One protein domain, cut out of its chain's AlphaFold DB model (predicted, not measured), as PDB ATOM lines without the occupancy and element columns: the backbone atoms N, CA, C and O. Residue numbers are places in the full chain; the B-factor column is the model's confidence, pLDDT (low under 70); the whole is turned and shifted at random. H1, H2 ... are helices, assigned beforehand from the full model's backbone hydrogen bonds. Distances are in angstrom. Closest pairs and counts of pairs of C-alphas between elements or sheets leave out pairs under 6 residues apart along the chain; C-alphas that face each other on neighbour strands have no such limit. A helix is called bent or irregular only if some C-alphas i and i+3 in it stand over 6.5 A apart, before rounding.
ATOM      1  N   PRO A  86       2.619 -37.992  18.602       92.06
ATOM      2  CA  PRO A  86       1.242 -37.496  18.552       92.06
ATOM      3  C   PRO A  86       1.071 -36.329  17.569       92.06
ATOM      4  O   PRO A  86       0.050 -36.218  16.888       92.06
ATOM      5  N   ASP A  87       2.083 -35.462  17.473       94.12
ATOM      6  CA  ASP A  87       2.087 -34.331  16.548       94.12
ATOM      7  C   ASP A  87       2.314 -34.799  15.104       94.12
ATOM      8  O   ASP A  87       1.614 -34.342  14.204       94.12
ATOM      9  N   TRP A  88       3.202 -35.775  14.884       94.00
ATOM     10  CA  TRP A  88       3.364 -36.447  13.594       94.00
ATOM     11  C   TRP A  88       2.035 -37.020  13.121       94.00
ATOM     12  O   TRP A  88       1.588 -36.670  12.038       94.00
ATOM     13  N   LYS A  89       1.328 -37.786  13.961       90.12
ATOM     14  CA  LYS A  89       0.027 -38.376  13.613       90.12
ATOM     15  C   LYS A  89      -1.016 -37.326  13.229       90.12
ATOM     16  O   LYS A  89      -1.803 -37.547  12.313       90.12
ATOM     17  N   LYS A  90      -1.025 -36.176  13.906       90.94
ATOM     18  CA  LYS A  90      -1.969 -35.082  13.638       90.94
ATOM     19  C   LYS A  90      -1.581 -34.246  12.412       90.94
ATOM     20  O   LYS A  90      -2.466 -33.703  11.755       90.94
ATOM     21  N   GLN A  91      -0.286 -34.097  12.134       93.44
ATOM     22  CA  GLN A  91       0.258 -33.111  11.194       93.44
ATOM     23  C   GLN A  91       1.248 -33.701  10.177       93.44
ATOM     24  O   GLN A  91       2.094 -32.966   9.664       93.44
ATOM     25  N   THR A  92       1.137 -34.984   9.815       93.00
ATOM     26  CA  THR A  92       2.060 -35.686   8.896       93.00
ATOM     27  C   THR A  92       2.345 -34.885   7.624       93.00
ATOM     28  O   THR A  92       3.495 -34.613   7.277       93.00
ATOM     29  N   LYS A  93       1.278 -34.399   6.972       92.94
ATOM     30  CA  LYS A  93       1.358 -33.580   5.752       92.94
ATOM     31  C   LYS A  93       2.182 -32.309   5.961       92.94
ATOM     32  O   LYS A  93       2.852 -31.869   5.032       92.94
ATOM     33  N   LYS A  94       2.138 -31.694   7.146       93.88
ATOM     34  CA  LYS A  94       2.882 -30.462   7.438       93.88
ATOM     35  C   LYS A  94       4.379 -30.732   7.572       93.88
ATOM     36  O   LYS A  94       5.162 -29.985   6.997       93.88
ATOM     37  N   TYR A  95       4.763 -31.816   8.246       94.00
ATOM     38  CA  TYR A  95       6.168 -32.216   8.362       94.00
ATOM     39  C   TYR A  95       6.783 -32.529   6.989       94.00
ATOM     40  O   TYR A  95       7.816 -31.957   6.646       94.00
ATOM     41  N   LEU A  96       6.109 -33.333   6.158       92.50
ATOM     42  CA  LEU A  96       6.592 -33.681   4.810       92.50
ATOM     43  C   LEU A  96       6.649 -32.475   3.857       92.50
ATOM     44  O   LEU A  96       7.494 -32.399   2.965       92.50
ATOM     45  N   ASN A  97       5.777 -31.479   4.047       93.81
ATOM     46  CA  ASN A  97       5.774 -30.267   3.224       93.81
ATOM     47  C   ASN A  97       6.766 -29.188   3.689       93.81
ATOM     48  O   ASN A  97       6.843 -28.145   3.034       93.81
ATOM     49  N   ARG A  98       7.589 -29.433   4.721       93.12
ATOM     50  CA  ARG A  98       8.613 -28.474   5.180       93.12
ATOM     51  C   ARG A  98       9.513 -27.974   4.054       93.12
ATOM     52  O   ARG A  98       9.835 -26.791   4.021       93.12
ATOM     53  N   LYS A  99       9.836 -28.827   3.074       90.44
ATOM     54  CA  LYS A  99      10.600 -28.428   1.878       90.44
ATOM     55  C   LYS A  99       9.955 -27.256   1.142       90.44
ATOM     56  O   LYS A  99      10.639 -26.308   0.782       90.44
ATOM     57  N   LYS A 100       8.643 -27.331   0.916       93.31
ATOM     58  CA  LYS A 100       7.887 -26.278   0.229       93.31
ATOM     59  C   LYS A 100       7.707 -25.065   1.134       93.31
ATOM     60  O   LYS A 100       7.862 -23.937   0.681       93.31
ATOM     61  N   ASP A 101       7.423 -25.299   2.412       94.00
ATOM     62  CA  ASP A 101       7.159 -24.230   3.373       94.00
ATOM     63  C   ASP A 101       8.378 -23.334   3.619       94.00
ATOM     64  O   ASP A 101       8.204 -22.142   3.884       94.00
ATOM     65  N   TRP A 102       9.586 -23.899   3.556       96.56
ATOM     66  CA  TRP A 102      10.870 -23.217   3.767       96.56
ATOM     67  C   TRP A 102      11.608 -22.890   2.459       96.56
ATOM     68  O   TRP A 102      12.776 -22.504   2.468       96.56
ATOM     69  N   GLN A 103      10.935 -23.031   1.311       96.12
ATOM     70  CA  GLN A 103      11.545 -22.812  -0.002       96.12
ATOM     71  C   GLN A 103      12.074 -21.381  -0.159       96.12
ATOM     72  O   GLN A 103      13.128 -21.182  -0.751       96.12
ATOM     73  N   LYS A 104      11.389 -20.385   0.417       96.56
ATOM     74  CA  LYS A 104      11.809 -18.980   0.350       96.56
ATOM     75  C   LYS A 104      13.174 -18.766   1.007       96.56
ATOM     76  O   LYS A 104      14.027 -18.087   0.443       96.56
ATOM     77  N   GLU A 105      13.373 -19.332   2.192       97.25
ATOM     78  CA  GLU A 105      14.626 -19.261   2.941       97.25
ATOM     79  C   GLU A 105      15.743 -20.025   2.213       97.25
ATOM     80  O   GLU A 105      16.862 -19.518   2.099       97.25
ATOM     81  N   ILE A 106      15.417 -21.193   1.641       96.31
ATOM     82  CA  ILE A 106      16.339 -21.984   0.812       96.31
ATOM     83  C   ILE A 106      16.786 -21.186  -0.420       96.31
ATOM     84  O   ILE A 106      17.983 -21.079  -0.686       96.31
ATOM     85  N   ASP A 107      15.853 -20.604  -1.170       96.31
ATOM     86  CA  ASP A 107      16.148 -19.853  -2.395       96.31
ATOM     87  C   ASP A 107      16.977 -18.605  -2.100       96.31
ATOM     88  O   ASP A 107      17.914 -18.277  -2.834       96.31
ATOM     89  N   HIS A 108      16.661 -17.922  -1.001       96.62
ATOM     90  CA  HIS A 108      17.368 -16.727  -0.563       96.62
ATOM     91  C   HIS A 108      18.823 -17.026  -0.188       96.62
ATOM     92  O   HIS A 108      19.730 -16.380  -0.714       96.62
ATOM     93  N   MET A 109      19.068 -18.042   0.646       96.88
ATOM     94  CA  MET A 109      20.434 -18.430   1.015       96.88
ATOM     95  C   MET A 109      21.210 -19.035  -0.157       96.88
ATOM     96  O   MET A 109      22.389 -18.729  -0.333       96.88
ATOM     97  N   THR A 110      20.547 -19.801  -1.026       94.94
ATOM     98  CA  THR A 110      21.155 -20.285  -2.277       94.94
ATOM     99  C   THR A 110      21.608 -19.106  -3.135       94.94
ATOM    100  O   THR A 110      22.748 -19.070  -3.593       94.94
ATOM    101  N   SER A 111      20.743 -18.105  -3.315       95.06
ATOM    102  CA  SER A 111      21.066 -16.900  -4.083       95.06
ATOM    103  C   SER A 111      22.235 -16.134  -3.466       95.06
ATOM    104  O   SER A 111      23.134 -15.723  -4.194       95.06
ATOM    105  N   TYR A 112      22.265 -16.001  -2.136       95.38
ATOM    106  CA  TYR A 112      23.355 -15.351  -1.407       95.38
ATOM    107  C   TYR A 112      24.715 -16.006  -1.692       95.38
ATOM    108  O   TYR A 112      25.648 -15.335  -2.142       95.38
ATOM    109  N   ILE A 113      24.806 -17.327  -1.501       93.00
ATOM    110  CA  ILE A 113      26.037 -18.098  -1.728       93.00
ATOM    111  C   ILE A 113      26.448 -18.018  -3.205       93.00
ATOM    112  O   ILE A 113      27.603 -17.726  -3.517       93.00
ATOM    113  N   MET A 114      25.497 -18.175  -4.132       92.00
ATOM    114  CA  MET A 114      25.763 -18.062  -5.569       92.00
ATOM    115  C   MET A 114      26.285 -16.674  -5.959       92.00
ATOM    116  O   MET A 114      27.190 -16.568  -6.784       92.00
ATOM    117  N   THR A 115      25.764 -15.594  -5.371       92.88
ATOM    118  CA  THR A 115      26.295 -14.240  -5.591       92.88
ATOM    119  C   THR A 115      27.740 -14.120  -5.114       92.88
ATOM    120  O   THR A 115      28.546 -13.473  -5.788       92.88
ATOM    121  N   ARG A 116      28.105 -14.752  -3.993       91.38
ATOM    122  CA  ARG A 116      29.488 -14.750  -3.502       91.38
ATOM    123  C   ARG A 116      30.425 -15.524  -4.432       91.38
ATOM    124  O   ARG A 116      31.466 -14.985  -4.799       91.38
ATOM    125  N   ILE A 117      30.010 -16.705  -4.884       88.88
ATOM    126  CA  ILE A 117      30.743 -17.548  -5.848       88.88
ATOM    127  C   ILE A 117      30.966 -16.807  -7.174       88.88
ATOM    128  O   ILE A 117      32.058 -16.850  -7.744       88.88
ATOM    129  N   LYS A 118      29.956 -16.068  -7.651       88.94
ATOM    130  CA  LYS A 118      30.070 -15.217  -8.846       88.94
ATOM    131  C   LYS A 118      31.110 -14.113  -8.683       88.94
ATOM    132  O   LYS A 118      31.887 -13.883  -9.603       88.94
ATOM    133  N   LYS A 119      31.161 -13.458  -7.517       89.00
ATOM    134  CA  LYS A 119      32.185 -12.438  -7.219       89.00
ATOM    135  C   LYS A 119      33.607 -13.012  -7.247       89.00
ATOM    136  O   LYS A 119      34.523 -12.297  -7.625       89.00
ATOM    137  N   GLU A 120      33.770 -14.287  -6.900       86.75
ATOM    138  CA  GLU A 120      35.048 -15.013  -6.977       86.75
ATOM    139  C   GLU A 120      35.349 -15.581  -8.382       86.75
ATOM    140  O   GLU A 120      36.407 -16.163  -8.614       86.75
ATOM    141  N   GLY A 121      34.439 -15.420  -9.353       84.06
ATOM    142  CA  GLY A 121      34.624 -15.894 -10.728       84.06
ATOM    143  C   GLY A 121      34.558 -17.420 -10.890       84.06
ATOM    144  O   GLY A 121      35.158 -17.963 -11.820       84.06
ATOM    145  N   LEU A 122      33.854 -18.118  -9.990       85.75
ATOM    146  CA  LEU A 122      33.786 -19.587  -9.920       85.75
ATOM    147  C   LEU A 122      32.440 -20.169 -10.389       85.75
ATOM    148  O   LEU A 122      32.137 -21.331 -10.146       85.75
ATOM    149  N   GLU A 123      31.617 -19.381 -11.079       80.19
ATOM    150  CA  GLU A 123      30.239 -19.756 -11.443       80.19
ATOM    151  C   GLU A 123      30.114 -20.937 -12.421       80.19
ATOM    152  O   GLU A 123      29.089 -21.614 -12.436       80.19
ATOM    153  N   ASN A 124      31.153 -21.191 -13.221       81.44
ATOM    154  CA  ASN A 124      31.191 -22.286 -14.196       81.44
ATOM    155  C   ASN A 124      31.845 -23.558 -13.633       81.44
ATOM    156  O   ASN A 124      32.002 -24.543 -14.354       81.44
ATOM    157  N   ASP A 125      32.274 -23.529 -12.372       82.06
ATOM    158  CA  ASP A 125      32.913 -24.665 -11.725       82.06
ATOM    159  C   ASP A 125      31.863 -25.743 -11.378       82.06
ATOM    160  O   ASP A 125      30.838 -25.427 -10.758       82.06
ATOM    161  N   PRO A 126      32.088 -27.021 -11.738       81.75
ATOM    162  CA  PRO A 126      31.171 -28.109 -11.410       81.75
ATOM    163  C   PRO A 126      30.851 -28.242  -9.914       81.75
ATOM    164  O   PRO A 126      29.742 -28.656  -9.584       81.75
ATOM    165  N   ALA A 127      31.774 -27.873  -9.018       79.75
ATOM    166  CA  ALA A 127      31.580 -27.958  -7.568       79.75
ATOM    167  C   ALA A 127      30.528 -26.965  -7.038       79.75
ATOM    168  O   ALA A 127      29.923 -27.200  -5.990       79.75
ATOM    169  N   TYR A 128      30.275 -25.884  -7.781       85.19
ATOM    170  CA  TYR A 128      29.417 -24.765  -7.383       85.19
ATOM    171  C   TYR A 128      28.137 -24.660  -8.222       85.19
ATOM    172  O   TYR A 128      27.520 -23.597  -8.320       85.19
ATOM    173  N   GLN A 129      27.703 -25.768  -8.832       85.81
ATOM    174  CA  GLN A 129      26.446 -25.789  -9.575       85.81
ATOM    175  C   GLN A 129      25.257 -25.411  -8.672       85.81
ATOM    176  O   GLN A 129      25.177 -25.891  -7.536       85.81
ATOM    177  N   PRO A 130      24.255 -24.661  -9.180       87.50
ATOM    178  CA  PRO A 130      23.107 -24.219  -8.384       87.50
ATOM    179  C   PRO A 130      22.386 -25.348  -7.638       87.50
ATOM    180  O   PRO A 130      21.926 -25.163  -6.515       87.50
ATOM    181  N   LYS A 131      22.314 -26.544  -8.240       89.56
ATOM    182  CA  LYS A 131      21.692 -27.724  -7.626       89.56
ATOM    183  C   LYS A 131      22.471 -28.232  -6.408       89.56
ATOM    184  O   LYS A 131      21.847 -28.664  -5.443       89.56
ATOM    185  N   ILE A 132      23.804 -28.188  -6.447       88.12
ATOM    186  CA  ILE A 132      24.667 -28.608  -5.334       88.12
ATOM    187  C   ILE A 132      24.499 -27.631  -4.173       88.12
ATOM    188  O   ILE A 132      24.174 -28.055  -3.067       88.12
ATOM    189  N   ILE A 133      24.593 -26.326  -4.449       90.19
ATOM    190  CA  ILE A 133      24.423 -25.280  -3.432       90.19
ATOM    191  C   ILE A 133      23.017 -25.318  -2.829       90.19
ATOM    192  O   ILE A 133      22.871 -25.285  -1.612       90.19
ATOM    193  N   SER A 134      21.976 -25.467  -3.651       91.69
ATOM    194  CA  SER A 134      20.599 -25.588  -3.157       91.69
ATOM    195  C   SER A 134      20.402 -26.826  -2.274       91.69
ATOM    196  O   SER A 134      19.716 -26.756  -1.256       91.69
ATOM    197  N   ASN A 135      21.031 -27.956  -2.616       91.06
ATOM    198  CA  ASN A 135      20.994 -29.159  -1.785       91.06
ATOM    199  C   ASN A 135      21.721 -28.970  -0.451       91.06
ATOM    200  O   ASN A 135      21.184 -29.389   0.571       91.06
ATOM    201  N   TYR A 136      22.895 -28.338  -0.466       92.19
ATOM    202  CA  TYR A 136      23.632 -27.973   0.742       92.19
ATOM    203  C   TYR A 136      22.787 -27.066   1.646       92.19
ATOM    204  O   TYR A 136      22.532 -27.406   2.797       92.19
ATOM    205  N   VAL A 137      22.243 -25.977   1.095       94.38
ATOM    206  CA  VAL A 137      21.421 -25.019   1.847       94.38
ATOM    207  C   VAL A 137      20.179 -25.679   2.438       94.38
ATOM    208  O   VAL A 137      19.831 -25.447   3.595       94.38
ATOM    209  N   ARG A 138      19.508 -26.520   1.645       93.31
ATOM    210  CA  ARG A 138      18.352 -27.291   2.104       93.31
ATOM    211  C   ARG A 138      18.715 -28.184   3.287       93.31
ATOM    212  O   ARG A 138      17.925 -28.257   4.223       93.31
ATOM    213  N   LYS A 139      19.874 -28.846   3.237       91.81
ATOM    214  CA  LYS A 139      20.347 -29.706   4.321       91.81
ATOM    215  C   LYS A 139      20.568 -28.894   5.601       91.81
ATOM    216  O   LYS A 139      19.944 -29.220   6.594       91.81
ATOM    217  N   GLU A 140      21.302 -27.782   5.554       93.81
ATOM    218  CA  GLU A 140      21.550 -26.941   6.746       93.81
ATOM    219  C   GLU A 140      20.259 -26.443   7.417       93.81
ATOM    220  O   GLU A 140      20.129 -26.453   8.641       93.81
ATOM    221  N   ILE A 141      19.269 -26.022   6.619       95.56
ATOM    222  CA  ILE A 141      17.972 -25.586   7.154       95.56
ATOM    223  C   ILE A 141      17.226 -26.762   7.789       95.56
ATOM    224  O   ILE A 141      16.597 -26.601   8.832       95.56
ATOM    225  N   PHE A 142      17.271 -27.944   7.180       93.81
ATOM    226  CA  PHE A 142      16.595 -29.116   7.727       93.81
ATOM    227  C   PHE A 142      17.290 -29.655   8.976       93.81
ATOM    228  O   PHE A 142      16.596 -30.007   9.926       93.81
ATOM    229  N   ASP A 143      18.619 -29.619   9.018       92.94
ATOM    230  CA  ASP A 143      19.414 -29.992  10.183       92.94
ATOM    231  C   ASP A 143      19.078 -29.060  11.366       92.94
ATOM    232  O   ASP A 143      18.822 -29.531  12.475       92.94
ATOM    233  N   LEU A 144      18.940 -27.744  11.129       95.44
ATOM    234  CA  LEU A 144      18.426 -26.796  12.131       95.44
ATOM    235  C   LEU A 144      17.046 -27.218  12.662       95.44
ATOM    236  O   LEU A 144      16.830 -27.245  13.876       95.44
ATOM    237  N   LEU A 145      16.098 -27.527  11.772       95.62
ATOM    238  CA  LEU A 145      14.745 -27.926  12.171       95.62
ATOM    239  C   LEU A 145      14.748 -29.245  12.946       95.62
ATOM    240  O   LEU A 145      14.038 -29.362  13.942       95.62
ATOM    241  N   HIS A 146      15.568 -30.211  12.533       93.62
ATOM    242  CA  HIS A 146      15.716 -31.490  13.214       93.62
ATOM    243  C   HIS A 146      16.276 -31.315  14.633       93.62
ATOM    244  O   HIS A 146      15.748 -31.893  15.585       93.62
ATOM    245  N   LEU A 147      17.288 -30.462  14.811       93.31
ATOM    246  CA  LEU A 147      17.850 -30.152  16.130       93.31
ATOM    247  C   LEU A 147      16.818 -29.499  17.060       93.31
ATOM    248  O   LEU A 147      16.716 -29.865  18.233       93.31
ATOM    249  N   LEU A 148      16.012 -28.571  16.540       95.75
ATOM    250  CA  LEU A 148      14.950 -27.912  17.308       95.75
ATOM    251  C   LEU A 148      13.774 -28.852  17.607       95.75
ATOM    252  O   LEU A 148      13.159 -28.755  18.672       95.75
ATOM    253  N   ASP A 149      13.484 -29.798  16.717       95.25
ATOM    254  CA  ASP A 149      12.534 -30.878  16.972       95.25
ATOM    255  C   ASP A 149      13.031 -31.772  18.116       95.25
ATOM    256  O   ASP A 149      12.280 -32.018  19.058       95.25
ATOM    257  N   LYS A 150      14.311 -32.170  18.118       93.44
ATOM    258  CA  LYS A 150      14.925 -32.935  19.219       93.44
ATOM    259  C   LYS A 150      14.934 -32.147  20.537       93.44
ATOM    260  O   LYS A 150      14.604 -32.705  21.584       93.44
ATOM    261  N   GLN A 151      15.209 -30.842  20.513       95.12
ATOM    262  CA  GLN A 151      15.046 -29.987  21.699       95.12
ATOM    263  C   GLN A 151      13.588 -29.977  22.188       95.12
ATOM    264  O   GLN A 151      13.327 -30.084  23.387       95.12
ATOM    265  N   THR A 152      12.627 -29.874  21.271       96.25
ATOM    266  CA  THR A 152      11.200 -29.887  21.611       96.25
ATOM    267  C   THR A 152      10.790 -31.230  22.211       96.25
ATOM    268  O   THR A 152      10.074 -31.246  23.211       96.25
ATOM    269  N   SER A 153      11.286 -32.348  21.668       95.81
ATOM    270  CA  SER A 153      11.111 -33.684  22.243       95.81
ATOM    271  C   SER A 153      11.604 -33.734  23.684       95.81
ATOM    272  O   SER A 153      10.872 -34.159  24.575       95.81
ATOM    273  N   PHE A 154      12.816 -33.228  23.926       95.94
ATOM    274  CA  PHE A 154      13.430 -33.191  25.251       95.94
ATOM    275  C   PHE A 154      12.562 -32.409  26.242       95.94
ATOM    276  O   PHE A 154      12.202 -32.914  27.307       95.94
ATOM    277  N   LEU A 155      12.157 -31.196  25.858       96.38
ATOM    278  CA  LEU A 155      11.283 -30.355  26.669       96.38
ATOM    279  C   LEU A 155       9.929 -31.012  26.922       96.38
ATOM    280  O   LEU A 155       9.435 -30.939  28.042       96.38
ATOM    281  N   ARG A 156       9.335 -31.683  25.928       96.00
ATOM    282  CA  ARG A 156       8.049 -32.369  26.096       96.00
ATOM    283  C   ARG A 156       8.136 -33.484  27.129       96.00
ATOM    284  O   ARG A 156       7.243 -33.572  27.968       96.00
ATOM    285  N   VAL A 157       9.205 -34.285  27.114       96.62
ATOM    286  CA  VAL A 157       9.423 -35.318  28.140       96.62
ATOM    287  C   VAL A 157       9.511 -34.680  29.522       96.62
ATOM    288  O   VAL A 157       8.796 -35.100  30.426       96.62
ATOM    289  N   LEU A 158      10.298 -33.613  29.683       94.81
ATOM    290  CA  LEU A 158      10.371 -32.904  30.962       94.81
ATOM    291  C   LEU A 158       9.018 -32.311  31.377       94.81
ATOM    292  O   LEU A 158       8.678 -32.328  32.560       94.81
ATOM    293  N   GLN A 159       8.230 -31.783  30.436       94.12
ATOM    294  CA  GLN A 159       6.925 -31.197  30.742       94.12
ATOM    295  C   GLN A 159       5.913 -32.245  31.210       94.12
ATOM    296  O   GLN A 159       5.283 -32.045  32.247       94.12
ATOM    297  N   MET A 160       5.815 -33.365  30.497       92.62
ATOM    298  CA  MET A 160       4.813 -34.402  30.750       92.62
ATOM    299  C   MET A 160       5.202 -35.378  31.863       92.62
ATOM    300  O   MET A 160       4.323 -35.948  32.507       92.62
ATOM    301  N   CYS A 161       6.501 -35.568  32.111       93.94
ATOM    302  CA  CYS A 161       7.020 -36.580  33.027       93.94
ATOM    303  C   CYS A 161       7.915 -35.925  34.102       93.94
ATOM    304  O   CYS A 161       9.135 -35.851  33.931       93.94
ATOM    305  N   PRO A 162       7.335 -35.456  35.230       89.81
ATOM    306  CA  PRO A 162       8.062 -34.714  36.266       89.81
ATOM    307  C   PRO A 162       9.257 -35.452  36.876       89.81
ATOM    308  O   PRO A 162      10.220 -34.798  37.253       89.81
ATOM    309  N   ILE A 163       9.229 -36.789  36.903       92.56
ATOM    310  CA  ILE A 163      10.308 -37.647  37.427       92.56
ATOM    311  C   ILE A 163      11.680 -37.370  36.787       92.56
ATOM    312  O   ILE A 163      12.718 -37.589  37.404       92.56
ATOM    313  N   TYR A 164      11.706 -36.858  35.552       94.12
ATOM    314  CA  TYR A 164      12.949 -36.522  34.849       94.12
ATOM    315  C   TYR A 164      13.447 -35.104  35.125       94.12
ATOM    316  O   TYR A 164      14.485 -34.717  34.597       94.12
ATOM    317  N   ARG A 165      12.723 -34.315  35.927       91.19
ATOM    318  CA  ARG A 165      13.213 -33.039  36.466       91.19
ATOM    319  C   ARG A 165      13.982 -33.231  37.769       91.19
ATOM    320  O   ARG A 165      14.711 -32.326  38.165       91.19
ATOM    321  N   ASP A 166      13.806 -34.381  38.415       93.25
ATOM    322  CA  ASP A 166      14.522 -34.738  39.633       93.25
ATOM    323  C   ASP A 166      16.020 -34.872  39.337       93.25
ATOM    324  O   ASP A 166      16.412 -35.426  38.306       93.25
ATOM    325  N   GLU A 167      16.862 -34.384  40.251       91.00
ATOM    326  CA  GLU A 167      18.314 -34.271  40.041       91.00
ATOM    327  C   GLU A 167      18.971 -35.602  39.659       91.00
ATOM    328  O   GLU A 167      19.839 -35.635  38.786       91.00
ATOM    329  N   GLU A 168      18.536 -36.711  40.267       91.81
ATOM    330  CA  GLU A 168      19.094 -38.038  40.005       91.81
ATOM    331  C   GLU A 168      18.830 -38.492  38.561       91.81
ATOM    332  O   GLU A 168      19.761 -38.827  37.823       91.81
ATOM    333  N   ASN A 169      17.565 -38.482  38.131       91.62
ATOM    334  CA  ASN A 169      17.190 -38.933  36.790       91.62
ATOM    335  C   ASN A 169      17.684 -37.958  35.720       91.62
ATOM    336  O   ASN A 169      18.172 -38.385  34.674       91.62
ATOM    337  N   PHE A 170      17.629 -36.652  35.996       93.62
ATOM    338  CA  PHE A 170      18.192 -35.643  35.108       93.62
ATOM    339  C   PHE A 170      19.705 -35.834  34.939       93.62
ATOM    340  O   PHE A 170      20.209 -35.799  33.817       93.62
ATOM    341  N   GLY A 171      20.433 -36.134  36.020       92.25
ATOM    342  CA  GLY A 171      21.862 -36.449  35.977       92.25
ATOM    343  C   GLY A 171      22.190 -37.657  35.091       92.25
ATOM    344  O   GLY A 171      23.145 -37.605  34.311       92.25
ATOM    345  N   LYS A 172      21.367 -38.714  35.139       90.75
ATOM    346  CA  LYS A 172      21.494 -39.890  34.256       90.75
ATOM    347  C   LYS A 172      21.296 -39.523  32.783       90.75
ATOM    348  O   LYS A 172      22.106 -39.918  31.944       90.75
ATOM    349  N   ILE A 173      20.285 -38.706  32.476       91.62
ATOM    350  CA  ILE A 173      20.029 -38.205  31.116       91.62
ATOM    351  C   ILE A 173      21.215 -37.378  30.614       91.62
ATOM    352  O   ILE A 173      21.705 -37.592  29.507       91.62
ATOM    353  N   VAL A 174      21.728 -36.464  31.440       91.88
ATOM    354  CA  VAL A 174      22.900 -35.646  31.108       91.88
ATOM    355  C   VAL A 174      24.132 -36.518  30.844       91.88
ATOM    356  O   VAL A 174      24.870 -36.263  29.891       91.88
ATOM    357  N   SER A 175      24.351 -37.568  31.641       89.88
ATOM    358  CA  SER A 175      25.446 -38.523  31.426       89.88
ATOM    359  C   SER A 175      25.325 -39.249  30.084       89.88
ATOM    360  O   SER A 175      26.312 -39.345  29.355       89.88
ATOM    361  N   TYR A 176      24.129 -39.718  29.728       87.94
ATOM    362  CA  TYR A 176      23.883 -40.334  28.422       87.94
ATOM    363  C   TYR A 176      24.129 -39.339  27.277       87.94
ATOM    364  O   TYR A 176      24.878 -39.630  26.345       87.94
ATOM    365  N   MET A 177      23.587 -38.121  27.374       88.31
ATOM    366  CA  MET A 177      23.769 -37.100  26.337       88.31
ATOM    367  C   MET A 177      25.252 -36.765  26.124       88.31
ATOM    368  O   MET A 177      25.689 -36.640  24.980       88.31
ATOM    369  N   LYS A 178      26.057 -36.727  27.197       87.56
ATOM    370  CA  LYS A 178      27.520 -36.613  27.093       87.56
ATOM    371  C   LYS A 178      28.156 -37.768  26.319       87.56
ATOM    372  O   LYS A 178      29.001 -37.516  25.467       87.56
ATOM    373  N   GLN A 179      27.758 -39.011  26.595       84.44
ATOM    374  CA  GLN A 179      28.284 -40.199  25.905       84.44
ATOM    375  C   GLN A 179      27.944 -40.197  24.409       84.44
ATOM    376  O   GLN A 179      28.762 -40.620  23.598       84.44
ATOM    377  N   THR A 180      26.789 -39.637  24.040       79.06
ATOM    378  CA  THR A 180      26.384 -39.422  22.638       79.06
ATOM    379  C   THR A 180      27.029 -38.190  21.977       79.06
ATOM    380  O   THR A 180      26.635 -37.808  20.885       79.06
ATOM    381  N   GLY A 181      28.006 -37.527  22.606       81.44
ATOM    382  CA  GLY A 181      28.729 -36.395  22.000       81.44
ATOM    383  C   GLY A 181      28.028 -35.031  22.096       81.44
ATOM    384  O   GLY A 181      28.541 -34.036  21.578       81.44
ATOM    385  N   LYS A 182      26.895 -34.932  22.804       85.44
ATOM    386  CA  LYS A 182      26.207 -33.655  23.083       85.44
ATOM    387  C   LYS A 182      26.858 -32.949  24.273       85.44
ATOM    388  O   LYS A 182      26.261 -32.822  25.346       85.44
ATOM    389  N   THR A 183      28.109 -32.532  24.111       86.62
ATOM    390  CA  THR A 183      28.893 -31.853  25.151       86.62
ATOM    391  C   THR A 183      29.033 -30.354  24.876       86.62
ATOM    392  O   THR A 183      28.654 -29.857  23.819       86.62
ATOM    393  N   ILE A 184      29.545 -29.597  25.848       85.88
ATOM    394  CA  ILE A 184      29.795 -28.158  25.664       85.88
ATOM    395  C   ILE A 184      30.984 -27.952  24.715       85.88
ATOM    396  O   ILE A 184      31.004 -27.007  23.929       85.88
ATOM    397  N   GLU A 185      31.967 -28.849  24.760       85.56
ATOM    398  CA  GLU A 185      33.176 -28.789  23.941       85.56
ATOM    399  C   GLU A 185      32.866 -28.996  22.456       85.56
ATOM    400  O   GLU A 185      33.481 -28.335  21.618       85.56
ATOM    401  N   SER A 186      31.881 -29.841  22.122       84.25
ATOM    402  CA  SER A 186      31.503 -30.078  20.723       84.25
ATOM    403  C   SER A 186      30.959 -28.817  20.045       84.25
ATOM    404  O   SER A 186      31.228 -28.603  18.867       84.25
ATOM    405  N   ILE A 187      30.321 -27.909  20.794       85.00
ATOM    406  CA  ILE A 187      29.858 -26.607  20.279       85.00
ATOM    407  C   ILE A 187      31.014 -25.747  19.763       85.00
ATOM    408  O   ILE A 187      30.853 -25.047  18.768       85.00
ATOM    409  N   SER A 188      32.182 -25.804  20.410       80.50
ATOM    410  CA  SER A 188      33.332 -24.963  20.040       80.50
ATOM    411  C   SER A 188      34.029 -25.430  18.759       80.50
ATOM    412  O   SER A 188      34.816 -24.687  18.191       80.50
ATOM    413  N   GLN A 189      33.767 -26.662  18.319       82.25
ATOM    414  CA  GLN A 189      34.363 -27.248  17.114       82.25
ATOM    415  C   GLN A 189      33.459 -27.101  15.882       82.25
ATOM    416  O   GLN A 189      33.878 -27.408  14.768       82.25
ATOM    417  N   MET A 190      32.213 -26.659  16.074       86.88
ATOM    418  CA  MET A 190      31.220 -26.530  15.013       86.88
ATOM    419  C   MET A 190      31.268 -25.144  14.350       86.88
ATOM    420  O   MET A 190      31.586 -24.154  15.012       86.88
ATOM    421  N   PRO A 191      30.849 -25.035  13.075       89.31
ATOM    422  CA  PRO A 191      30.543 -23.746  12.455       89.31
ATOM    423  C   PRO A 191      29.535 -22.942  13.298       89.31
ATOM    424  O   PRO A 191      28.651 -23.529  13.924       89.31
ATOM    425  N   ARG A 192      29.633 -21.606  13.322       91.50
ATOM    426  CA  ARG A 192      28.895 -20.726  14.259       91.50
ATOM    427  C   ARG A 192      27.373 -20.916  14.203       91.50
ATOM    428  O   ARG A 192      26.733 -20.955  15.252       91.50
ATOM    429  N   HIS A 193      26.778 -21.059  13.022       93.12
ATOM    430  CA  HIS A 193      25.340 -21.280  12.836       93.12
ATOM    431  C   HIS A 193      24.894 -22.643  13.382       93.12
ATOM    432  O   HIS A 193      23.872 -22.731  14.067       93.12
ATOM    433  N   ARG A 194      25.695 -23.696  13.174       92.38
ATOM    434  CA  ARG A 194      25.449 -25.033  13.738       92.38
ATOM    435  C   ARG A 194      25.681 -25.067  15.247       92.38
ATOM    436  O   ARG A 194      24.883 -25.660  15.974       92.38
ATOM    437  N   ALA A 195      26.719 -24.386  15.732       91.75
ATOM    438  CA  ALA A 195      26.995 -24.184  17.150       91.75
ATOM    439  C   ALA A 195      25.808 -23.485  17.831       91.75
ATOM    440  O   ALA A 195      25.326 -23.948  18.865       91.75
ATOM    441  N   PHE A 196      25.266 -22.428  17.220       94.50
ATOM    442  CA  PHE A 196      24.062 -21.739  17.685       94.50
ATOM    443  C   PHE A 196      22.843 -22.666  17.759       94.50
ATOM    444  O   PHE A 196      22.173 -22.699  18.789       94.50
ATOM    445  N   ALA A 197      22.582 -23.452  16.709       93.75
ATOM    446  CA  ALA A 197      21.465 -24.397  16.681       93.75
ATOM    447  C   ALA A 197      21.576 -25.472  17.779       93.75
ATOM    448  O   ALA A 197      20.618 -25.722  18.510       93.75
ATOM    449  N   ASN A 198      22.760 -26.066  17.954       92.56
ATOM    450  CA  ASN A 198      22.995 -27.097  18.969       92.56
ATOM    451  C   ASN A 198      22.988 -26.540  20.401       92.56
ATOM    452  O   ASN A 198      22.619 -27.242  21.347       92.56
ATOM    453  N   SER A 199      23.347 -25.265  20.573       93.56
ATOM    454  CA  SER A 199      23.439 -24.624  21.887       93.56
ATOM    455  C   SER A 199      22.131 -24.670  22.670       93.56
ATOM    456  O   SER A 199      22.176 -24.746  23.892       93.56
ATOM    457  N   PHE A 200      20.968 -24.660  22.015       95.00
ATOM    458  CA  PHE A 200      19.692 -24.683  22.725       95.00
ATOM    459  C   PHE A 200      19.526 -25.931  23.606       95.00
ATOM    460  O   PHE A 200      19.214 -25.803  24.789       95.00
ATOM    461  N   LEU A 201      19.791 -27.126  23.070       93.81
ATOM    462  CA  LEU A 201      19.729 -28.368  23.847       93.81
ATOM    463  C   LEU A 201      20.846 -28.432  24.904       93.81
ATOM    464  O   LEU A 201      20.618 -28.888  26.021       93.81
ATOM    465  N   ILE A 202      22.041 -27.928  24.584       93.12
ATOM    466  CA  ILE A 202      23.174 -27.865  25.523       93.12
ATOM    467  C   ILE A 202      22.854 -26.970  26.727       93.12
ATOM    468  O   ILE A 202      23.121 -27.356  27.866       93.12
ATOM    469  N   ILE A 203      22.236 -25.808  26.509       94.12
ATOM    470  CA  ILE A 203      21.801 -24.927  27.599       94.12
ATOM    471  C   ILE A 203      20.757 -25.637  28.461       94.12
ATOM    472  O   ILE A 203      20.816 -25.528  29.686       94.12
ATOM    473  N   GLU A 204      19.839 -26.406  27.866       94.19
ATOM    474  CA  GLU A 204      18.868 -27.177  28.647       94.19
ATOM    475  C   GLU A 204      19.529 -28.217  29.552       94.19
ATOM    476  O   GLU A 204      19.141 -28.324  30.717       94.19
ATOM    477  N   LEU A 205      20.529 -28.937  29.040       92.94
ATOM    478  CA  LEU A 205      21.220 -30.016  29.747       92.94
ATOM    479  C   LEU A 205      22.153 -29.510  30.848       92.94
ATOM    480  O   LEU A 205      22.176 -30.070  31.940       92.94
ATOM    481  N   TYR A 206      22.929 -28.461  30.575       92.44
ATOM    482  CA  TYR A 206      24.011 -28.033  31.468       92.44
ATOM    483  C   TYR A 206      23.735 -26.725  32.195       92.44
ATOM    484  O   TYR A 206      24.505 -26.354  33.074       92.44
ATOM    485  N   LYS A 207      22.672 -26.001  31.822       90.69
ATOM    486  CA  LYS A 207      22.348 -24.655  32.330       90.69
ATOM    487  C   LYS A 207      23.485 -23.637  32.146       90.69
ATOM    488  O   LYS A 207      23.511 -22.596  32.795       90.69
ATOM    489  N   ILE A 208      24.404 -23.915  31.218       88.62
ATOM    490  CA  ILE A 208      25.535 -23.060  30.845       88.62
ATOM    491  C   ILE A 208      25.280 -22.561  29.425       88.62
ATOM    492  O   ILE A 208      25.039 -23.355  28.519       88.62
ATOM    493  N   LYS A 209      25.359 -21.241  29.229       88.62
ATOM    494  CA  LYS A 209      25.289 -20.611  27.905       88.62
ATOM    495  C   LYS A 209      26.655 -20.712  27.220       88.62
ATOM    496  O   LYS A 209      27.586 -20.046  27.683       88.62
ATOM    497  N   PRO A 210      26.810 -21.527  26.159       86.00
ATOM    498  CA  PRO A 210      28.086 -21.649  25.470       86.00
ATOM    499  C   PRO A 210      28.436 -20.333  24.770       86.00
ATOM    500  O   PRO A 210      27.560 -19.584  24.330       86.00
ATOM    501  N   LYS A 211      29.735 -20.046  24.674       84.44
ATOM    502  CA  LYS A 211      30.240 -18.933  23.868       84.44
ATOM    503  C   LYS A 211      30.423 -19.420  22.439       84.44
ATOM    504  O   LYS A 211      31.027 -20.465  22.226       84.44
ATOM    505  N   ILE A 212      29.919 -18.651  21.484       83.81
ATOM    506  CA  ILE A 212      30.095 -18.928  20.058       83.81
ATOM    507  C   ILE A 212      31.266 -18.081  19.570       83.81
ATOM    508  O   ILE A 212      31.300 -16.869  19.801       83.81
ATOM    509  N   GLU A 213      32.240 -18.728  18.938       76.75
ATOM    510  CA  GLU A 213      33.450 -18.071  18.453       76.75
ATOM    511  C   GLU A 213      33.115 -16.931  17.474       76.75
ATOM    512  O   GLU A 213      32.199 -17.037  16.658       76.75
ATOM    513  N   GLY A 214      33.831 -15.808  17.581       69.88
ATOM    514  CA  GLY A 214      33.603 -14.612  16.757       69.88
ATOM    515  C   GLY A 214      32.471 -13.688  17.232       69.88
ATOM    516  O   GLY A 214      32.333 -12.585  16.707       69.88
ATOM    517  N   CYS A 215      31.692 -14.069  18.252       74.62
ATOM    518  CA  CYS A 215      30.670 -13.202  18.847       74.62
ATOM    519  C   CYS A 215      31.209 -12.457  20.082       74.62
ATOM    520  O   CYS A 215      31.595 -13.077  21.070       74.62
ATOM    521  N   VAL A 216      31.197 -11.118  20.046       67.06
ATOM    522  CA  VAL A 216      31.648 -10.259  21.167       67.06
ATOM    523  C   VAL A 216      30.699 -10.350  22.368       67.06
ATOM    524  O   VAL A 216      31.138 -10.358  23.516       67.06
ATOM    525  N   GLU A 217      29.396 -10.461  22.102       78.38
ATOM    526  CA  GLU A 217      28.346 -10.621  23.109       78.38
ATOM    527  C   GLU A 217      27.673 -11.988  22.980       78.38
ATOM    528  O   GLU A 217      27.548 -12.542  21.884       78.38
ATOM    529  N   ASN A 218      27.189 -12.517  24.104       81.81
ATOM    530  CA  ASN A 218      26.450 -13.770  24.113       81.81
ATOM    531  C   ASN A 218      25.073 -13.584  23.453       81.81
ATOM    532  O   ASN A 218      24.217 -12.852  23.954       81.81
ATOM    533  N   LEU A 219      24.844 -14.282  22.339       86.81
ATOM    534  CA  LEU A 219      23.594 -14.211  21.575       86.81
ATOM    535  C   LEU A 219      22.366 -14.569  22.425       86.81
ATOM    536  O   LEU A 219      21.288 -14.025  22.199       86.81
ATOM    537  N   PHE A 220      22.537 -15.436  23.426       88.38
ATOM    538  CA  PHE A 220      21.465 -15.907  24.304       88.38
ATOM    539  C   PHE A 220      21.051 -14.895  25.382       88.38
ATOM    540  O   PHE A 220      19.997 -15.066  25.996       88.38
ATOM    541  N   ASP A 221      21.847 -13.841  25.592       85.56
ATOM    542  CA  ASP A 221      21.569 -12.758  26.546       85.56
ATOM    543  C   ASP A 221      20.903 -11.540  25.890       85.56
ATOM    544  O   ASP A 221      20.412 -10.646  26.585       85.56
ATOM    545  N   ARG A 222      20.827 -11.517  24.551       87.25
ATOM    546  CA  ARG A 222      20.082 -10.496  23.807       87.25
ATOM    547  C   ARG A 222      18.639 -10.452  24.301       87.25
ATOM    548  O   ARG A 222      18.018 -11.494  24.491       87.25
ATOM    549  N   LYS A 223      18.090  -9.256  24.506       89.00
ATOM    550  CA  LYS A 223      16.727  -9.110  25.033       89.00
ATOM    551  C   LYS A 223      15.691  -9.113  23.914       89.00
ATOM    552  O   LYS A 223      15.758  -8.289  23.009       89.00
ATOM    553  N   ILE A 224      14.686  -9.974  24.037       86.50
ATOM    554  CA  ILE A 224      13.442  -9.939  23.265       86.50
ATOM    555  C   ILE A 224      12.301  -9.702  24.254       86.50
ATOM    556  O   ILE A 224      12.175 -10.424  25.237       86.50
ATOM    557  N   PHE A 225      11.501  -8.654  24.037       86.62
ATOM    558  CA  PHE A 225      10.433  -8.239  24.963       86.62
ATOM    559  C   PHE A 225      10.896  -8.157  26.434       86.62
ATOM    560  O   PHE A 225      10.211  -8.613  27.344       86.62
ATOM    561  N   ASN A 226      12.081  -7.575  26.663       87.38
ATOM    562  CA  ASN A 226      12.747  -7.459  27.970       87.38
ATOM    563  C   ASN A 226      13.155  -8.779  28.651       87.38
ATOM    564  O   ASN A 226      13.624  -8.737  29.787       87.38
ATOM    565  N   GLN A 227      13.063  -9.919  27.966       90.75
ATOM    566  CA  GLN A 227      13.532 -11.220  28.447       90.75
ATOM    567  C   GLN A 227      14.783 -11.666  27.678       90.75
ATOM    568  O   GLN A 227      14.880 -11.380  26.483       90.75
ATOM    569  N   PRO A 228      15.746 -12.353  28.317       92.81
ATOM    570  CA  PRO A 228      16.853 -12.997  27.614       92.81
ATOM    571  C   PRO A 228      16.349 -13.925  26.505       92.81
ATOM    572  O   PRO A 228      15.367 -14.646  26.683       92.81
ATOM    573  N   PHE A 229      17.039 -13.921  25.367       93.25
ATOM    574  CA  PHE A 229      16.634 -14.625  24.154       93.25
ATOM    575  C   PHE A 229      16.323 -16.099  24.418       93.25
ATOM    576  O   PHE A 229      15.253 -16.576  24.053       93.25
ATOM    577  N   PHE A 230      17.217 -16.803  25.117       94.25
ATOM    578  CA  PHE A 230      17.003 -18.212  25.441       94.25
ATOM    579  C   PHE A 230      15.749 -18.438  26.298       94.25
ATOM    580  O   PHE A 230      14.967 -19.337  26.008       94.25
ATOM    581  N   GLU A 231      15.530 -17.609  27.321       94.25
ATOM    582  CA  GLU A 231      14.372 -17.733  28.218       94.25
ATOM    583  C   GLU A 231      13.060 -17.487  27.473       94.25
ATOM    584  O   GLU A 231      12.092 -18.222  27.669       94.25
ATOM    585  N   PHE A 232      13.045 -16.507  26.565       95.44
ATOM    586  CA  PHE A 232      11.908 -16.263  25.686       95.44
ATOM    587  C   PHE A 232      11.614 -17.486  24.804       95.44
ATOM    588  O   PHE A 232      10.470 -17.938  24.754       95.44
ATOM    589  N   ILE A 233      12.636 -18.055  24.148       95.81
ATOM    590  CA  ILE A 233      12.474 -19.253  23.313       95.81
ATOM    591  C   ILE A 233      11.961 -20.436  24.143       95.81
ATOM    592  O   ILE A 233      10.952 -21.039  23.778       95.81
ATOM    593  N   HIS A 234      12.602 -20.725  25.279       95.69
ATOM    594  CA  HIS A 234      12.207 -21.792  26.198       95.69
ATOM    595  C   HIS A 234      10.737 -21.659  26.613       95.69
ATOM    596  O   HIS A 234       9.951 -22.596  26.456       95.69
ATOM    597  N   TYR A 235      10.343 -20.479  27.097       95.38
ATOM    598  CA  TYR A 235       8.987 -20.227  27.569       95.38
ATOM    599  C   TYR A 235       7.942 -20.424  26.464       95.38
ATOM    600  O   TYR A 235       6.905 -21.050  26.698       95.38
ATOM    601  N   GLN A 236       8.206 -19.929  25.251       95.06
ATOM    602  CA  GLN A 236       7.271 -20.090  24.137       95.06
ATOM    603  C   GLN A 236       7.156 -21.549  23.689       95.06
ATOM    604  O   GLN A 236       6.039 -22.013  23.465       95.06
ATOM    605  N   LEU A 237       8.262 -22.297  23.624       95.50
ATOM    606  CA  LEU A 237       8.222 -23.723  23.283       95.50
ATOM    607  C   LEU A 237       7.455 -24.532  24.336       95.50
ATOM    608  O   LEU A 237       6.570 -25.309  23.981       95.50
ATOM    609  N   VAL A 238       7.707 -24.302  25.629       95.75
ATOM    610  CA  VAL A 238       6.952 -24.948  26.719       95.75
ATOM    611  C   VAL A 238       5.463 -24.609  26.634       95.75
ATOM    612  O   VAL A 238       4.612 -25.492  26.749       95.75
ATOM    613  N   LYS A 239       5.123 -23.344  26.366       95.44
ATOM    614  CA  LYS A 239       3.732 -22.928  26.164       95.44
ATOM    615  C   LYS A 239       3.093 -23.635  24.965       95.44
ATOM    616  O   LYS A 239       1.932 -24.024  25.055       95.44
ATOM    617  N   GLN A 240       3.806 -23.796  23.853       93.62
ATOM    618  CA  GLN A 240       3.304 -24.506  22.672       93.62
ATOM    619  C   GLN A 240       3.081 -25.996  22.949       93.62
ATOM    620  O   GLN A 240       2.061 -26.536  22.519       93.62
ATOM    621  N   ILE A 241       3.993 -26.632  23.695       93.25
ATOM    622  CA  ILE A 241       3.875 -28.027  24.138       93.25
ATOM    623  C   ILE A 241       2.619 -28.203  24.992       93.25
ATOM    624  O   ILE A 241       1.788 -29.047  24.682       93.25
ATOM    625  N   ASN A 242       2.429 -27.365  26.013       91.75
ATOM    626  CA  ASN A 242       1.295 -27.483  26.937       91.75
ATOM    627  C   ASN A 242      -0.070 -27.199  26.284       91.75
ATOM    628  O   ASN A 242      -1.102 -27.546  26.848       91.75
ATOM    629  N   ASN A 243      -0.082 -26.543  25.121       91.88
ATOM    630  CA  ASN A 243      -1.293 -26.227  24.362       91.88
ATOM    631  C   ASN A 243      -1.460 -27.105  23.105       91.88
ATOM    632  O   ASN A 243      -2.288 -26.773  22.253       91.88
ATOM    633  N   ASP A 244      -0.652 -28.163  22.946       88.56
ATOM    634  CA  ASP A 244      -0.679 -29.109  21.816       88.56
ATOM    635  C   ASP A 244      -0.721 -28.432  20.433       88.56
ATOM    636  O   ASP A 244      -1.457 -28.825  19.513       88.56
ATOM    637  N   LYS A 245       0.073 -27.365  20.294       90.62
ATOM    638  CA  LYS A 245       0.128 -26.540  19.078       90.62
ATOM    639  C   LYS A 245       0.974 -27.158  17.972       90.62
ATOM    640  O   LYS A 245       0.697 -26.926  16.794       90.62
ATOM    641  N   GLY A 246       1.962 -27.965  18.361       92.19
ATOM    642  CA  GLY A 246       2.774 -28.761  17.448       92.19
ATOM    643  C   GLY A 246       3.521 -27.937  16.400       92.19
ATOM    644  O   GLY A 246       3.792 -26.746  16.582       92.19
ATOM    645  N   ILE A 247       3.821 -28.576  15.272       95.06
ATOM    646  CA  ILE A 247       4.532 -27.972  14.134       95.06
ATOM    647  C   ILE A 247       3.848 -26.718  13.561       95.06
ATOM    648  O   ILE A 247       4.527 -25.843  13.024       95.06
ATOM    649  N   ILE A 248       2.519 -26.591  13.694       94.19
ATOM    650  CA  ILE A 248       1.753 -25.472  13.120       94.19
ATOM    651  C   ILE A 248       2.217 -24.126  13.677       94.19
ATOM    652  O   ILE A 248       2.371 -23.181  12.908       94.19
ATOM    653  N   GLU A 249       2.426 -24.027  14.991       94.56
ATOM    654  CA  GLU A 249       2.935 -22.798  15.612       94.56
ATOM    655  C   GLU A 249       4.458 -22.829  15.782       94.56
ATOM    656  O   GLU A 249       5.092 -21.771  15.735       94.56
ATOM    657  N   ARG A 250       5.057 -24.020  15.921       95.62
ATOM    658  CA  ARG A 250       6.501 -24.174  16.128       95.62
ATOM    659  C   ARG A 250       7.318 -23.685  14.933       95.62
ATOM    660  O   ARG A 250       8.200 -22.854  15.119       95.62
ATOM    661  N   ASP A 251       7.021 -24.123  13.711       96.00
ATOM    662  CA  ASP A 251       7.827 -23.750  12.538       96.00
ATOM    663  C   ASP A 251       7.782 -22.236  12.230       96.00
ATOM    664  O   ASP A 251       8.846 -21.638  12.039       96.00
ATOM    665  N   PRO A 252       6.612 -21.557  12.233       96.38
ATOM    666  CA  PRO A 252       6.559 -20.098  12.099       96.38
ATOM    667  C   PRO A 252       7.296 -19.359  13.219       96.38
ATOM    668  O   PRO A 252       7.921 -18.324  12.973       96.38
ATOM    669  N   PHE A 253       7.246 -19.885  14.445       96.75
ATOM    670  CA  PHE A 253       7.976 -19.332  15.577       96.75
ATOM    671  C   PHE A 253       9.495 -19.439  15.380       96.75
ATOM    672  O   PHE A 253      10.194 -18.429  15.480       96.75
ATOM    673  N   ILE A 254       9.994 -20.624  15.006       96.81
ATOM    674  CA  ILE A 254      11.407 -20.856  14.669       96.81
ATOM    675  C   ILE A 254      11.845 -19.895  13.563       96.81
ATOM    676  O   ILE A 254      12.857 -19.209  13.703       96.81
ATOM    677  N   ARG A 255      11.053 -19.793  12.492       96.88
ATOM    678  CA  ARG A 255      11.319 -18.901  11.357       96.88
ATOM    679  C   ARG A 255      11.422 -17.432  11.757       96.88
ATOM    680  O   ARG A 255      12.222 -16.701  11.188       96.88
ATOM    681  N   SER A 256      10.615 -17.000  12.720       96.06
ATOM    682  CA  SER A 256      10.537 -15.590  13.111       96.06
ATOM    683  C   SER A 256      11.614 -15.189  14.117       96.06
ATOM    684  O   SER A 256      12.119 -14.073  14.048       96.06
ATOM    685  N   PHE A 257      11.964 -16.075  15.054       95.50
ATOM    686  CA  PHE A 257      12.811 -15.713  16.196       95.50
ATOM    687  C   PHE A 257      14.180 -16.395  16.208       95.50
ATOM    688  O   PHE A 257      15.137 -15.803  16.700       95.50
ATOM    689  N   ILE A 258      14.305 -17.608  15.665       96.88
ATOM    690  CA  ILE A 258      15.560 -18.380  15.703       96.88
ATOM    691  C   ILE A 258      16.311 -18.257  14.377       96.88
ATOM    692  O   ILE A 258      17.494 -17.908  14.369       96.88
ATOM    693  N   PHE A 259      15.617 -18.480  13.257       97.25
ATOM    694  CA  PHE A 259      16.217 -18.481  11.922       97.25
ATOM    695  C   PHE A 259      16.979 -17.191  11.571       97.25
ATOM    696  O   PHE A 259      18.070 -17.318  11.031       97.25
ATOM    697  N   PRO A 260      16.528 -15.966  11.917       96.00
ATOM    698  CA  PRO A 260      17.270 -14.756  11.551       96.00
ATOM    699  C   PRO A 260      18.677 -14.693  12.161       96.00
ATOM    700  O   PRO A 260      19.621 -14.249  11.511       96.00
ATOM    701  N   THR A 261      18.837 -15.167  13.403       94.62
ATOM    702  CA  THR A 261      20.154 -15.216  14.060       94.62
ATOM    703  C   THR A 261      21.023 -16.308  13.440       94.62
ATOM    704  O   THR A 261      22.199 -16.078  13.173       94.62
ATOM    705  N   PHE A 262      20.432 -17.471  13.156       96.19
ATOM    706  CA  PHE A 262      21.104 -18.559  12.448       96.19
ATOM    707  C   PHE A 262      21.601 -18.116  11.062       96.19
ATOM    708  O   PHE A 262      22.775 -18.277  10.745       96.19
ATOM    709  N   GLU A 263      20.732 -17.485  10.270       96.75
ATOM    710  CA  GLU A 263      21.032 -16.955   8.939       96.75
ATOM    711  C   GLU A 263      22.153 -15.911   8.992       96.75
ATOM    712  O   GLU A 263      23.052 -15.923   8.155       96.75
ATOM    713  N   GLN A 264      22.129 -15.014   9.984       94.75
ATOM    714  CA  GLN A 264      23.168 -14.002  10.156       94.75
ATOM    715  C   GLN A 264      24.545 -14.634  10.397       94.75
ATOM    716  O   GLN A 264      25.511 -14.236   9.747       94.75
ATOM    717  N   LEU A 265      24.639 -15.599  11.316       93.69
ATOM    718  CA  LEU A 265      25.893 -16.299  11.606       93.69
ATOM    719  C   LEU A 265      26.387 -17.070  10.385       93.69
ATOM    720  O   LEU A 265      27.559 -16.985  10.029       93.69
ATOM    721  N   TRP A 266      25.470 -17.746   9.698       95.00
ATOM    722  CA  TRP A 266      25.799 -18.522   8.513       95.00
ATOM    723  C   TRP A 266      26.342 -17.638   7.386       95.00
ATOM    724  O   TRP A 266      27.347 -17.972   6.767       95.00
ATOM    725  N   LYS A 267      25.750 -16.459   7.154       94.88
ATOM    726  CA  LYS A 267      26.278 -15.493   6.178       94.88
ATOM    727  C   LYS A 267      27.681 -15.011   6.525       94.88
ATOM    728  O   LYS A 267      28.507 -14.931   5.625       94.88
ATOM    729  N   GLN A 268      27.955 -14.728   7.801       92.19
ATOM    730  CA  GLN A 268      29.295 -14.323   8.242       92.19
ATOM    731  C   GLN A 268      30.334 -15.402   7.928       92.19
ATOM    732  O   GLN A 268      31.411 -15.091   7.436       92.19
ATOM    733  N   GLU A 269      29.995 -16.671   8.145       91.06
ATOM    734  CA  GLU A 269      30.886 -17.782   7.805       91.06
ATOM    735  C   GLU A 269      31.113 -17.918   6.300       91.06
ATOM    736  O   GLU A 269      32.243 -18.110   5.866       91.06
ATOM    737  N   ILE A 270      30.058 -17.785   5.492       90.81
ATOM    738  CA  ILE A 270      30.171 -17.813   4.027       90.81
ATOM    739  C   ILE A 270      31.016 -16.641   3.512       90.81
ATOM    740  O   ILE A 270      31.752 -16.795   2.538       90.81
ATOM    741  N   ASP A 271      30.926 -15.473   4.146       89.88
ATOM    742  CA  ASP A 271      31.726 -14.305   3.775       89.88
ATOM    743  C   ASP A 271      33.213 -14.487   4.117       89.88
ATOM    744  O   ASP A 271      34.072 -14.016   3.366       89.88
ATOM    745  N   GLU A 272      33.507 -15.185   5.217       88.06
ATOM    746  CA  GLU A 272      34.860 -15.547   5.661       88.06
ATOM    747  C   GLU A 272      35.441 -16.755   4.899       88.06
ATOM    748  O   GLU A 272      36.656 -16.967   4.904       88.06
ATOM    749  N   MET A 273      34.598 -17.540   4.218       86.50
ATOM    750  CA  MET A 273      35.007 -18.736   3.483       86.50
ATOM    751  C   MET A 273      35.867 -18.391   2.258       86.50
ATOM    752  O   MET A 273      35.536 -17.532   1.436       86.50
ATOM    753  N   VAL A 274      36.967 -19.129   2.096       82.50
ATOM    754  CA  VAL A 274      37.839 -19.050   0.919       82.50
ATOM    755  C   VAL A 274      37.414 -20.112  -0.092       82.50
ATOM    756  O   VAL A 274      37.436 -21.304   0.205       82.50
ATOM    757  N   PHE A 275      37.040 -19.686  -1.300       81.25
ATOM    758  CA  PHE A 275      36.629 -20.591  -2.372       81.25
ATOM    759  C   PHE A 275      37.825 -21.015  -3.228       81.25
ATOM    760  O   PHE A 275      38.655 -20.193  -3.618       81.25
ATOM    761  N   GLU A 311      15.287 -41.529   8.778       86.56
ATOM    762  CA  GLU A 311      14.338 -42.498   9.334       86.56
ATOM    763  C   GLU A 311      13.014 -41.839   9.703       86.56
ATOM    764  O   GLU A 311      11.955 -42.364   9.365       86.56
ATOM    765  N   VAL A 312      13.058 -40.656  10.321       87.31
ATOM    766  CA  VAL A 312      11.848 -39.879  10.624       87.31
ATOM    767  C   VAL A 312      11.102 -39.492   9.344       87.31
ATOM    768  O   VAL A 312       9.877 -39.559   9.320       87.31
ATOM    769  N   GLU A 313      11.804 -39.121   8.267       88.75
ATOM    770  CA  GLU A 313      11.167 -38.821   6.976       88.75
ATOM    771  C   GLU A 313      10.430 -40.047   6.414       88.75
ATOM    772  O   GLU A 313       9.250 -39.935   6.083       88.75
ATOM    773  N   LYS A 314      11.059 -41.231   6.427       90.62
ATOM    774  CA  LYS A 314      10.416 -42.493   6.009       90.62
ATOM    775  C   LYS A 314       9.190 -42.835   6.856       90.62
ATOM    776  O   LYS A 314       8.144 -43.169   6.308       90.62
ATOM    777  N   ILE A 315       9.289 -42.693   8.180       90.50
ATOM    778  CA  ILE A 315       8.157 -42.897   9.100       90.50
ATOM    779  C   ILE A 315       6.990 -41.983   8.708       90.50
ATOM    780  O   ILE A 315       5.843 -42.420   8.643       90.50
ATOM    781  N   LEU A 316       7.263 -40.709   8.428       91.69
ATOM    782  CA  LEU A 316       6.228 -39.751   8.047       91.69
ATOM    783  C   LEU A 316       5.593 -40.085   6.690       91.69
ATOM    784  O   LEU A 316       4.380 -39.928   6.549       91.69
ATOM    785  N   GLU A 317       6.373 -40.543   5.709       91.62
ATOM    786  CA  GLU A 317       5.856 -41.009   4.414       91.62
ATOM    787  C   GLU A 317       4.899 -42.196   4.597       91.62
ATOM    788  O   GLU A 317       3.755 -42.140   4.144       91.62
ATOM    789  N   GLU A 318       5.299 -43.209   5.366       89.19
ATOM    790  CA  GLU A 318       4.452 -44.371   5.663       89.19
ATOM    791  C   GLU A 318       3.165 -43.982   6.414       89.19
ATOM    792  O   GLU A 318       2.075 -44.469   6.102       89.19
ATOM    793  N   MET A 319       3.260 -43.061   7.381       89.94
ATOM    794  CA  MET A 319       2.091 -42.530   8.094       89.94
ATOM    795  C   MET A 319       1.120 -41.804   7.158       89.94
ATOM    796  O   MET A 319      -0.093 -41.834   7.383       89.94
ATOM    797  N   LEU A 320       1.631 -41.110   6.137       89.88
ATOM    798  CA  LEU A 320       0.807 -40.397   5.167       89.88
ATOM    799  C   LEU A 320       0.043 -41.381   4.276       89.88
ATOM    800  O   LEU A 320      -1.170 -41.231   4.111       89.88
ATOM    801  N   ASP A 321       0.729 -42.407   3.776       86.69
ATOM    802  CA  ASP A 321       0.128 -43.443   2.936       86.69
ATOM    803  C   ASP A 321      -1.016 -44.161   3.666       86.69
ATOM    804  O   ASP A 321      -2.096 -44.356   3.103       86.69
ATOM    805  N   GLN A 322      -0.839 -44.475   4.955       81.31
ATOM    806  CA  GLN A 322      -1.909 -45.031   5.787       81.31
ATOM    807  C   GLN A 322      -3.114 -44.092   5.907       81.31
ATOM    808  O   GLN A 322      -4.260 -44.531   5.786       81.31
ATOM    809  N   GLN A 323      -2.886 -42.800   6.161       81.56
ATOM    810  CA  GLN A 323      -3.973 -41.825   6.280       81.56
ATOM    811  C   GLN A 323      -4.760 -41.704   4.977       81.56
ATOM    812  O   GLN A 323      -5.993 -41.657   5.004       81.56
ATOM    813  N   ASP A 324      -4.067 -41.690   3.842       79.69
ATOM    814  CA  ASP A 324      -4.705 -41.580   2.539       79.69
ATOM    815  C   ASP A 324      -5.471 -42.879   2.190       79.69
ATOM    816  O   ASP A 324      -6.618 -42.796   1.737       79.69
TER     817      ASP A 324
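This is residues 86 to 275 and 311 to 324 of the 407 residues of an uncharacterized protein of Gottschalkia purinilytica (UniProt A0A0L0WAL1). One long helix, H4, runs through the core, with H8 side by side with it and the hairpin of H9 and H10a, the first arm of the bent helix H10, packed crosswise on it through H9. H3 folds back over the beginning of H4, H7 packs on H8, H10b crosses the beginning of H8, and H1 and H11 form a crossed pair at one side, joined to the rest through H1 and H10a. The printed part has 204 residues with eleven named helices, H1 to H11 in chain order, and no named strand: all helix. It is compact, with a radius of gyration of the C-alphas of 18.5 A and spans of 58 by 50 by 36 A.

H4, residues 130 to 160, is 44.4 A long, from C-alpha 130 at (23.107, -24.219, -8.384) to C-alpha 160 at (4.813, -34.402, 30.750). Before it come H1, residues 86 to 96, irregular with C-alphas 90 and 93 8.7 A apart; H2, residues 98 to 101; and H3, residues 103 to 119, 24.2 A. After it come H5, residues 162 to 165; H6, residues 167 to 179; H7, residues 184 to 189; H8, residues 192 to 206, neither bent nor irregular, but only just, with C-alphas 197 and 200 6.3 A apart; and H9, residues 229 to 242, 20.2 A. H10, residues 246 to 272, was assigned as one helix by its hydrogen bonds but is bent, C-alphas 257 and 260 being 6.5 A apart; its arms are H10a, residues 246 to 257, and H10b, residues 260 to 272. H11, residues 311 to 324, ends with C-alpha 324 at (-4.705, -41.580, 2.539).

H4 is the hub. Its residues 144 to 151 touch H8, the same way at a shallow tilt of 11 degrees; the closest C-alphas are Gln 151 and Leu 201, 5.4 A. H3 and H4 form a helical hairpin, closest at Thr 110 and Ser 134, C-alphas 5.4 A apart. H9 touches H4 at a steep tilt of 67 degrees, only just short of perpendicular, with C-alphas of Arg 156 and Ile 241 6.3 A apart. H5 and H4 only just touch, only at the corner, with 3 pairs of C-alphas within 8 A. H2 and H4 are close but not clearly touching, as are H6 and H8, the latter closest at the C-alphas of Val 174 and Leu 205, 6.0 A. H7 and H8 form a helical hairpin, with C-alphas of Ile 187 and Ala 195 4.9 A apart. H10b touches H8 at a steep tilt of 47 degrees, with C-alphas of His 193 and Phe 262 5.0 A apart. H9 and H10a form a helical hairpin, C-alphas of Gln 240 and Gly 246 6.8 A apart. H1 touches H10a, C-alphas of Asp 87 and Gly 246 5.7 A apart, and H11, about perpendicular at 84 degrees, C-alphas of Thr 92 and Leu 316 5.9 A apart. Every O i to N i+4 pair is within hydrogen-bond range in H3, H4, H6, H9, H10b and H11; H1 has 5 of 7, H8 9 of 11, H10a 7 of 8, and H7 0 of 2 but 3 of 3 O i to N i+3 pairs, while H2 and H5 are too short for an O i to N i+4 pair.

The C-alphas farthest apart, of Gly 121 and Ile 163, are 58.2 A apart. Residues 276 to 310 are not printed; C-alphas 275 and 311 are 33.4 A apart across this cut. The link from H8 to H9, residues 207 to 228, is long. Mean pLDDT of the printed part is 90.8; residues 214 and 216 are under 70.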